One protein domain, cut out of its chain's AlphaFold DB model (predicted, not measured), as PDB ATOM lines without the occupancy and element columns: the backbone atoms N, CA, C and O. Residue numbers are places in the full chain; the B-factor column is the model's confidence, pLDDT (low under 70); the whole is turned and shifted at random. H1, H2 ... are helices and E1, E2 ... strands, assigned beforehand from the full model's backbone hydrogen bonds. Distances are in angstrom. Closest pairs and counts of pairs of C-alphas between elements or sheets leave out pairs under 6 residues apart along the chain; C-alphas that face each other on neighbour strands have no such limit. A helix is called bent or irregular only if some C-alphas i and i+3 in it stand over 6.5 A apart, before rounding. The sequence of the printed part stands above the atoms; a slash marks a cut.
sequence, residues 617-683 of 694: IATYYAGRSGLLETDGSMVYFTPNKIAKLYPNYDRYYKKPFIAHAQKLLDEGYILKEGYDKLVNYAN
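AT A GLANCE: This is residues 617 to 683 of the 694 residues of an uncharacterized protein of Sporosarcina sp. P13 (UniProt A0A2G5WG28). Strand hairpin E1-E2 and longer helical hairpin H2-H3 are the two legs of an open arch, bridged at one end by short helix H1. The middle between the legs is empty. The printed part has 67 residues, mostly helix, ordered E1, E2, H1, H2, H3; the sheet E1 - E2 is antiparallel. It is loose, radius of gyration of the C-alphas 14.3 A, spanning 35 by 30 by 17 A.

IN THESE COORDINATES: Find C-alpha 618 at (248.697, 304.487, 265.776); E1 runs from there to 621, 9.6 A. E2 is residues 633 to 636, 10.2 A; H1 639 to 645, 9.9 A. H2, 649 to 666, 24.1 A, is only just irregular: C-alphas 652 and 655 are 6.7 A apart. H3, 672 to 681, 14.2 A, ends at (253.462, 294.692, 256.884).

HOW THE PARTS SIT: In hairpin E1-E2, find N 619 and O 635 within hydrogen-bond range, 2.9 A. H1 is close to but not clearly touching H2; their closest C-alphas, Leu 645 and Tyr 652, are 7.6 A apart. H2 touches H3 with residues 658 to 665 alone, closest C-alphas Ala 661 and Tyr 675, 5.8 A; this helical hairpin runs opposite ways at a shallow tilt of 13 degrees. E1 and E2 are apart from H2 and H3. Every O i to N i+4 pair is within hydrogen-bond range in H1 and H3, 11 of 14 in H2.

THE WHOLE: The farthest C-alphas, Leu 628 and Arg 651, are 37.3 A apart. The printed part has no cut; E1 to E2 is the long link. No printed residue is under 70 in pLDDT.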
ATOM      1  N   ILE A 617     252.459 302.787 265.299       94.88
ATOM      2  CA  ILE A 617     252.289 303.994 264.471       94.88
ATOM      3  C   ILE A 617     250.922 304.662 264.681       94.88
ATOM      4  O   ILE A 617     250.660 305.718 264.106       94.88
ATOM      5  N   ALA A 618     250.064 304.061 265.507       95.69
ATOM      6  CA  ALA A 618     248.697 304.487 265.776       95.69
ATOM      7  C   ALA A 618     248.283 304.201 267.233       95.69
ATOM      8  O   ALA A 618     248.873 303.358 267.918       95.69
ATOM      9  N   THR A 619     247.255 304.905 267.708       96.81
ATOM     10  CA  THR A 619     246.506 304.522 268.915       96.81
ATOM     11  C   THR A 619     245.374 303.594 268.490       96.81
ATOM     12  O   THR A 619     244.584 303.958 267.618       96.81
ATOM     13  N   TYR A 620     245.287 302.421 269.109       95.44
ATOM     14  CA  TYR A 620     244.300 301.386 268.820       95.44
ATOM     15  C   TYR A 620     243.135 301.433 269.809       95.44
ATOM     16  O   TYR A 620     243.318 301.485 271.028       95.44
ATOM     17  N   TYR A 621     241.925 301.359 269.264       93.62
ATOM     18  CA  TYR A 621     240.670 301.333 269.996       93.62
ATOM     19  C   TYR A 621     239.932 300.039 269.654       93.62
ATOM     20  O   TYR A 621     239.554 299.805 268.505       93.62
ATOM     21  N   ALA A 622     239.663 299.227 270.675       92.06
ATOM     22  CA  ALA A 622     238.942 297.963 270.529       92.06
ATOM     23  C   ALA A 622     237.496 298.122 270.007       92.06
ATOM     24  O   ALA A 622     236.882 297.132 269.627       92.06
ATOM     25  N   GLY A 623     236.963 299.352 269.985       90.69
ATOM     26  CA  GLY A 623     235.661 299.688 269.410       90.69
ATOM     27  C   GLY A 623     235.682 300.923 268.502       90.69
ATOM     28  O   GLY A 623     236.631 301.724 268.513       90.69
ATOM     29  N   ARG A 624     234.630 301.066 267.692       90.06
ATOM     30  CA  ARG A 624     234.564 302.006 266.562       90.06
ATOM     31  C   ARG A 624     234.557 303.437 267.073       90.06
ATOM     32  O   ARG A 624     233.682 303.798 267.848       90.06
ATOM     33  N   SER A 625     235.536 304.246 266.681       89.50
ATOM     34  CA  SER A 625     235.704 305.612 267.200       89.50
ATOM     35  C   SER A 625     235.799 305.683 268.740       89.50
ATOM     36  O   SER A 625     235.408 306.673 269.350       89.50
ATOM     37  N   GLY A 626     236.248 304.601 269.397       80.88
ATOM     38  CA  GLY A 626     236.241 304.454 270.860       80.88
ATOM     39  C   GLY A 626     234.871 304.132 271.489       80.88
ATOM     40  O   GLY A 626     234.793 303.875 272.695       80.88
ATOM     41  N   LEU A 627     233.796 304.097 270.697       85.75
ATOM     42  CA  LEU A 627     232.434 303.786 271.138       85.75
ATOM     43  C   LEU A 627     232.309 302.336 271.638       85.75
ATOM     44  O   LEU A 627     233.190 301.499 271.433       85.75
ATOM     45  N   LEU A 628     231.190 302.035 272.300       86.12
ATOM     46  CA  LEU A 628     230.829 300.685 272.744       86.12
ATOM     47  C   LEU A 628     230.256 299.860 271.572       86.12
ATOM     48  O   LEU A 628     229.114 299.411 271.594       86.12
ATOM     49  N   GLU A 629     231.059 299.698 270.521       88.00
ATOM     50  CA  GLU A 629     230.738 298.936 269.308       88.00
ATOM     51  C   GLU A 629     231.837 297.919 269.003       88.00
ATOM     52  O   GLU A 629     233.012 298.218 269.178       88.00
ATOM     53  N   THR A 630     231.462 296.734 268.514       88.94
ATOM     54  CA  THR A 630     232.348 295.562 268.380       88.94
ATOM     55  C   THR A 630     233.451 295.690 267.325       88.94
ATOM     56  O   THR A 630     234.412 294.922 267.357       88.94
ATOM     57  N   ASP A 631     233.302 296.614 266.376       88.88
ATOM     58  CA  ASP A 631     234.237 296.815 265.266       88.88
ATOM     59  C   ASP A 631     235.373 297.758 265.677       88.88
ATOM     60  O   ASP A 631     235.113 298.835 266.200       88.88
ATOM     61  N   GLY A 632     236.630 297.397 265.425       90.69
ATOM     62  CA  GLY A 632     237.784 298.191 265.873       90.69
ATOM     63  C   GLY A 632     238.038 299.472 265.082       90.69
ATOM     64  O   GLY A 632     237.665 299.591 263.912       90.69
ATOM     65  N   SER A 633     238.766 300.407 265.697       93.25
ATOM     66  CA  SER A 633     239.336 301.564 264.997       93.25
ATOM     67  C   SER A 633     240.748 301.906 265.472       93.25
ATOM     68  O   SER A 633     241.164 301.504 266.557       93.25
ATOM     69  N   MET A 634     241.482 302.679 264.679       94.62
ATOM     70  CA  MET A 634     242.778 303.237 265.067       94.62
ATOM     71  C   MET A 634     242.943 304.681 264.587       94.62
ATOM     72  O   MET A 634     242.288 305.103 263.633       94.62
ATOM     73  N   VAL A 635     243.824 305.434 265.248       95.88
ATOM     74  CA  VAL A 635     244.180 306.821 264.902       95.88
ATOM     75  C   VAL A 635     245.686 306.907 264.691       95.88
ATOM     76  O   VAL A 635     246.457 306.726 265.637       95.88
ATOM     77  N   TYR A 636     246.117 307.199 263.464       95.88
ATOM     78  CA  TYR A 636     247.537 307.350 263.140       95.88
ATOM     79  C   TYR A 636     248.196 308.490 263.926       95.88
ATOM     80  O   TYR A 636     247.629 309.566 264.131       95.88
ATOM     81  N   PHE A 637     249.447 308.282 264.325       96.25
ATOM     82  CA  PHE A 637     250.270 309.338 264.898       96.25
ATOM     83  C   PHE A 637     250.632 310.383 263.841       96.25
ATOM     84  O   PHE A 637     250.853 310.080 262.671       96.25
ATOM     85  N   THR A 638     250.777 311.637 264.273       95.50
ATOM     86  CA  THR A 638     251.250 312.706 263.385       95.50
ATOM     87  C   THR A 638     252.662 312.391 262.863       95.50
ATOM     88  O   THR A 638     253.467 311.818 263.609       95.50
ATOM     89  N   PRO A 639     253.036 312.837 261.646       95.00
ATOM     90  CA  PRO A 639     254.391 312.649 261.118       95.00
ATOM     91  C   PRO A 639     255.490 313.139 262.075       95.00
ATOM     92  O   PRO A 639     256.533 312.509 262.208       95.00
ATOM     93  N   ASN A 640     255.220 314.212 262.830       97.31
ATOM     94  CA  ASN A 640     256.122 314.736 263.859       97.31
ATOM     95  C   ASN A 640     256.282 313.812 265.082       97.31
ATOM     96  O   ASN A 640     257.340 313.833 265.709       97.31
ATOM     97  N   LYS A 641     255.261 313.026 265.456       96.38
ATOM     98  CA  LYS A 641     255.377 311.997 266.507       96.38
ATOM     99  C   LYS A 641     256.125 310.774 265.967       96.38
ATOM    100  O   LYS A 641     257.062 310.327 266.619       96.38
ATOM    101  N   ILE A 642     255.802 310.315 264.753       96.19
ATOM    102  CA  ILE A 642     256.515 309.217 264.073       96.19
ATOM    103  C   ILE A 642     258.014 309.522 263.936       96.19
ATOM    104  O   ILE A 642     258.834 308.716 264.362       96.19
ATOM    105  N   ALA A 643     258.390 310.705 263.443       94.62
ATOM    106  CA  ALA A 643     259.793 311.091 263.276       94.62
ATOM    107  C   ALA A 643     260.572 311.213 264.604       94.62
ATOM    108  O   ALA A 643     261.794 311.077 264.611       94.62
ATOM    109  N   LYS A 644     259.881 311.460 265.729       96.81
ATOM    110  CA  LYS A 644     260.487 311.480 267.072       96.81
ATOM    111  C   LYS A 644     260.676 310.079 267.654       96.81
ATOM    112  O   LYS A 644     261.714 309.830 268.254       96.81
ATOM    113  N   LEU A 645     259.693 309.192 267.482       95.94
ATOM    114  CA  LEU A 645     259.771 307.799 267.938       95.94
ATOM    115  C   LEU A 645     260.764 306.987 267.093       95.94
ATOM    116  O   LEU A 645     261.563 306.218 267.622       95.94
ATOM    117  N   TYR A 646     260.739 307.195 265.775       96.75
ATOM    118  CA  TYR A 646     261.445 306.384 264.788       96.75
ATOM    119  C   TYR A 646     262.307 307.252 263.848       96.75
ATOM    120  O   TYR A 646     262.084 307.265 262.636       96.75
ATOM    121  N   PRO A 647     263.333 307.968 264.364       94.94
ATOM    122  CA  PRO A 647     264.156 308.900 263.574       94.94
ATOM    123  C   PRO A 647     264.970 308.223 262.456       94.94
ATOM    124  O   PRO A 647     265.483 308.888 261.559       94.94
ATOM    125  N   ASN A 648     265.087 306.894 262.489       95.88
ATOM    126  CA  ASN A 648     265.469 306.073 261.346       95.88
ATOM    127  C   ASN A 648     264.564 304.832 261.324       95.88
ATOM    128  O   ASN A 648     264.586 304.040 262.268       95.88
ATOM    129  N   TYR A 649     263.779 304.681 260.255       90.31
ATOM    130  CA  TYR A 649     262.761 303.635 260.122       90.31
ATOM    131  C   TYR A 649     263.337 302.222 260.302       90.31
ATOM    132  O   TYR A 649     262.860 301.465 261.146       90.31
ATOM    133  N   ASP A 650     264.413 301.886 259.584       93.44
ATOM    134  CA  ASP A 650     264.996 300.541 259.638       93.44
ATOM    135  C   ASP A 650     265.516 300.176 261.037       93.44
ATOM    136  O   ASP A 650     265.295 299.062 261.518       93.44
ATOM    137  N   ARG A 651     266.189 301.116 261.713       96.44
ATOM    138  CA  ARG A 651     266.826 300.888 263.018       96.44
ATOM    139  C   ARG A 651     265.848 300.909 264.191       96.44
ATOM    140  O   ARG A 651     266.020 300.098 265.099       96.44
ATOM    141  N   TYR A 652     264.905 301.851 264.210       96.19
ATOM    142  CA  TYR A 652     264.065 302.130 265.384       96.19
ATOM    143  C   TYR A 652     262.639 301.589 265.273       96.19
ATOM    144  O   TYR A 652     262.002 301.415 266.306       96.19
ATOM    145  N   TYR A 653     262.155 301.291 264.062       95.25
ATOM    146  CA  TYR A 653     260.837 300.693 263.843       95.25
ATOM    147  C   TYR A 653     260.954 299.264 263.304       95.25
ATOM    148  O   TYR A 653     260.669 298.302 264.009       95.25
ATOM    149  N   LYS A 654     261.450 299.105 262.074       95.50
ATOM    150  CA  LYS A 654     261.385 297.842 261.326       95.50
ATOM    151  C   LYS A 654     262.137 296.698 262.002       95.50
ATOM    152  O   LYS A 654     261.579 295.622 262.203       95.50
ATOM    153  N   LYS A 655     263.408 296.915 262.362       97.69
ATOM    154  CA  LYS A 655     264.228 295.897 263.032       97.69
ATOM    155  C   LYS A 655     263.620 295.432 264.367       97.69
ATOM    156  O   LYS A 655     263.504 294.219 264.532       97.69
ATOM    157  N   PRO A 656     263.240 296.317 265.313       98.25
ATOM    158  CA  PRO A 656     262.624 295.869 266.560       98.25
ATOM    159  C   PRO A 656     261.208 295.292 266.373       98.25
ATOM    160  O   PRO A 656     260.902 294.291 267.014       98.25
ATOM    161  N   PHE A 657     260.397 295.804 265.437       97.56
ATOM    162  CA  PHE A 657     259.096 295.214 265.080       97.56
ATOM    163  C   PHE A 657     259.247 293.750 264.634       97.56
ATOM    164  O   PHE A 657     258.582 292.863 265.168       97.56
ATOM    165  N   ILE A 658     260.168 293.470 263.702       98.12
ATOM    166  CA  ILE A 658     260.433 292.104 263.216       98.12
ATOM    167  C   ILE A 658     261.042 291.228 264.323       98.12
ATOM    168  O   ILE A 658     260.713 290.048 264.415       98.12
ATOM    169  N   ALA A 659     261.883 291.786 265.200       98.62
ATOM    170  CA  ALA A 659     262.412 291.054 266.352       98.62
ATOM    171  C   ALA A 659     261.314 290.667 267.362       98.62
ATOM    172  O   ALA A 659     261.367 289.579 267.931       98.62
ATOM    173  N   HIS A 660     260.294 291.508 267.557       98.50
ATOM    174  CA  HIS A 660     259.141 291.180 268.403       98.50
ATOM    175  C   HIS A 660     258.177 290.199 267.727       98.50
ATOM    176  O   HIS A 660     257.642 289.320 268.397       98.50
ATOM    177  N   ALA A 661     258.022 290.263 266.399       98.19
ATOM    178  CA  ALA A 661     257.332 289.215 265.643       98.19
ATOM    179  C   ALA A 661     258.045 287.860 265.812       98.19
ATOM    180  O   ALA A 661     257.394 286.860 266.102       98.19
ATOM    181  N   GLN A 662     259.381 287.833 265.706       98.69
ATOM    182  CA  GLN A 662     260.175 286.625 265.954       98.69
ATOM    183  C   GLN A 662     259.993 286.127 267.391       98.69
ATOM    184  O   GLN A 662     259.750 284.946 267.590       98.69
ATOM    185  N   LYS A 663     260.013 287.022 268.385       98.50
ATOM    186  CA  LYS A 663     259.761 286.668 269.788       98.50
ATOM    187  C   LYS A 663     258.395 286.000 269.985       98.50
ATOM    188  O   LYS A 663     258.322 285.001 270.687       98.50
ATOM    189  N   LEU A 664     257.326 286.511 269.369       98.25
ATOM    190  CA  LEU A 664     255.998 285.884 269.458       98.25
ATOM    191  C   LEU A 664     255.946 284.512 268.768       98.25
ATOM    192  O   LEU A 664     255.199 283.649 269.223       98.25
ATOM    193  N   LEU A 665     256.723 284.310 267.698       98.56
ATOM    194  CA  LEU A 665     256.872 283.017 267.024       98.56
ATOM    195  C   LEU A 665     257.658 282.023 267.897       98.56
ATOM    196  O   LEU A 665     257.207 280.897 268.090       98.56
ATOM    197  N   ASP A 666     258.779 282.453 268.479       98.44
ATOM    198  CA  ASP A 666     259.629 281.648 269.370       98.44
ATOM    199  C   ASP A 666     258.903 281.273 270.677       98.44
ATOM    200  O   ASP A 666     259.075 280.174 271.202       98.44
ATOM    201  N   GLU A 667     258.068 282.176 271.202       97.69
ATOM    202  CA  GLU A 667     257.189 281.934 272.353       97.69
ATOM    203  C   GLU A 667     255.920 281.127 271.993       97.69
ATOM    204  O   GLU A 667     255.189 280.716 272.893       97.69
ATOM    205  N   GLY A 668     255.640 280.900 270.702       98.00
ATOM    206  CA  GLY A 668     254.511 280.099 270.216       98.00
ATOM    207  C   GLY A 668     253.144 280.799 270.175       98.00
ATOM    208  O   GLY A 668     252.132 280.119 270.020       98.00
ATOM    209  N   TYR A 669     253.068 282.129 270.302       98.12
ATOM    210  CA  TYR A 669     251.800 282.880 270.220       98.12
ATOM    211  C   TYR A 669     251.343 283.188 268.787       98.12
ATOM    212  O   TYR A 669     250.182 283.544 268.596       98.12
ATOM    213  N   ILE A 670     252.229 283.075 267.794       98.12
ATOM    214  CA  ILE A 670     251.893 283.172 266.365       98.12
ATOM    215  C   ILE A 670     252.551 282.027 265.589       98.12
ATOM    216  O   ILE A 670     253.585 281.505 266.002       98.12
ATOM    217  N   LEU A 671     251.973 281.662 264.444       97.62
ATOM    218  CA  LEU A 671     252.585 280.723 263.500       97.62
ATOM    219  C   LEU A 671     253.559 281.431 262.551       97.62
ATOM    220  O   LEU A 671     253.593 282.660 262.459       97.62
ATOM    221  N   LYS A 672     254.328 280.639 261.794       96.44
ATOM    222  CA  LYS A 672     255.224 281.133 260.739       96.44
ATOM    223  C   LYS A 672     254.474 281.986 259.703       96.44
ATOM    224  O   LYS A 672     254.948 283.056 259.342       96.44
ATOM    225  N   GLU A 673     253.272 281.559 259.325       93.88
ATOM    226  CA  GLU A 673     252.319 282.306 258.492       93.88
ATOM    227  C   GLU A 673     252.029 283.709 259.066       93.88
ATOM    228  O   GLU A 673     252.268 284.716 258.396       93.88
ATOM    229  N   GLY A 674     251.649 283.802 260.345       93.94
ATOM    230  CA  GLY A 674     251.428 285.084 261.023       93.94
ATOM    231  C   GLY A 674     252.685 285.958 261.153       93.94
ATOM    232  O   GLY A 674     252.608 287.181 261.019       93.94
ATOM    233  N   TYR A 675     253.857 285.348 261.355       96.81
ATOM    234  CA  TYR A 675     255.145 286.047 261.328       96.81
ATOM    235  C   TYR A 675     255.431 286.650 259.946       96.81
ATOM    236  O   TYR A 675     255.801 287.821 259.856       96.81
ATOM    237  N   ASP A 676     255.226 285.897 258.862       94.31
ATOM    238  CA  ASP A 676     255.492 286.376 257.502       94.31
ATOM    239  C   ASP A 676     254.510 287.483 257.082       94.31
ATOM    240  O   ASP A 676     254.918 288.461 256.447       94.31
ATOM    241  N   LYS A 677     253.248 287.411 257.529       91.94
ATOM    242  CA  LYS A 677     252.267 288.507 257.410       91.94
ATOM    243  C   LYS A 677     252.743 289.792 258.108       91.94
ATOM    244  O   LYS A 677     252.740 290.864 257.493       91.94
ATOM    245  N   LEU A 678     253.249 289.690 259.342       93.94
ATOM    246  CA  LEU A 678     253.836 290.817 260.088       93.94
ATOM    247  C   LEU A 678     255.117 291.366 259.432       93.94
ATOM    248  O   LEU A 678     255.301 292.583 259.359       93.94
ATOM    249  N   VAL A 679     255.993 290.505 258.907       94.38
ATOM    250  CA  VAL A 679     257.191 290.937 258.165       94.38
ATOM    251  C   VAL A 679     256.806 291.668 256.877       94.38
ATOM    252  O   VAL A 679     257.421 292.685 256.560       94.38
ATOM    253  N   ASN A 680     255.789 291.207 256.145       91.56
ATOM    254  CA  ASN A 680     255.294 291.901 254.954       91.56
ATOM    255  C   ASN A 680     254.733 293.290 255.292       91.56
ATOM    256  O   ASN A 680     255.114 294.263 254.637       91.56
ATOM    257  N   TYR A 681     253.942 293.405 256.364       89.31
ATOM    258  CA  TYR A 681     253.462 294.692 256.884       89.31
ATOM    259  C   TYR A 681     254.625 295.658 257.188       89.31
ATOM    260  O   TYR A 681     254.676 296.766 256.655       89.31
ATOM    261  N   ALA A 682     255.651 295.209 257.925       90.25
ATOM    262  CA  ALA A 682     256.854 296.002 258.228       90.25
ATOM    263  C   ALA A 682     257.773 296.285 257.012       90.25
ATOM    264  O   ALA A 682     258.837 296.894 257.152       90.25
ATOM    265  N   ASN A 683     257.398 295.826 255.816       87.81
ATOM    266  CA  ASN A 683     258.055 296.139 254.547       87.81
ATOM    267  C   ASN A 683     257.194 297.025 253.623       87.81
ATOM    268  O   ASN A 683     257.601 297.231 252.480       87.81
TER     269      ASN A 683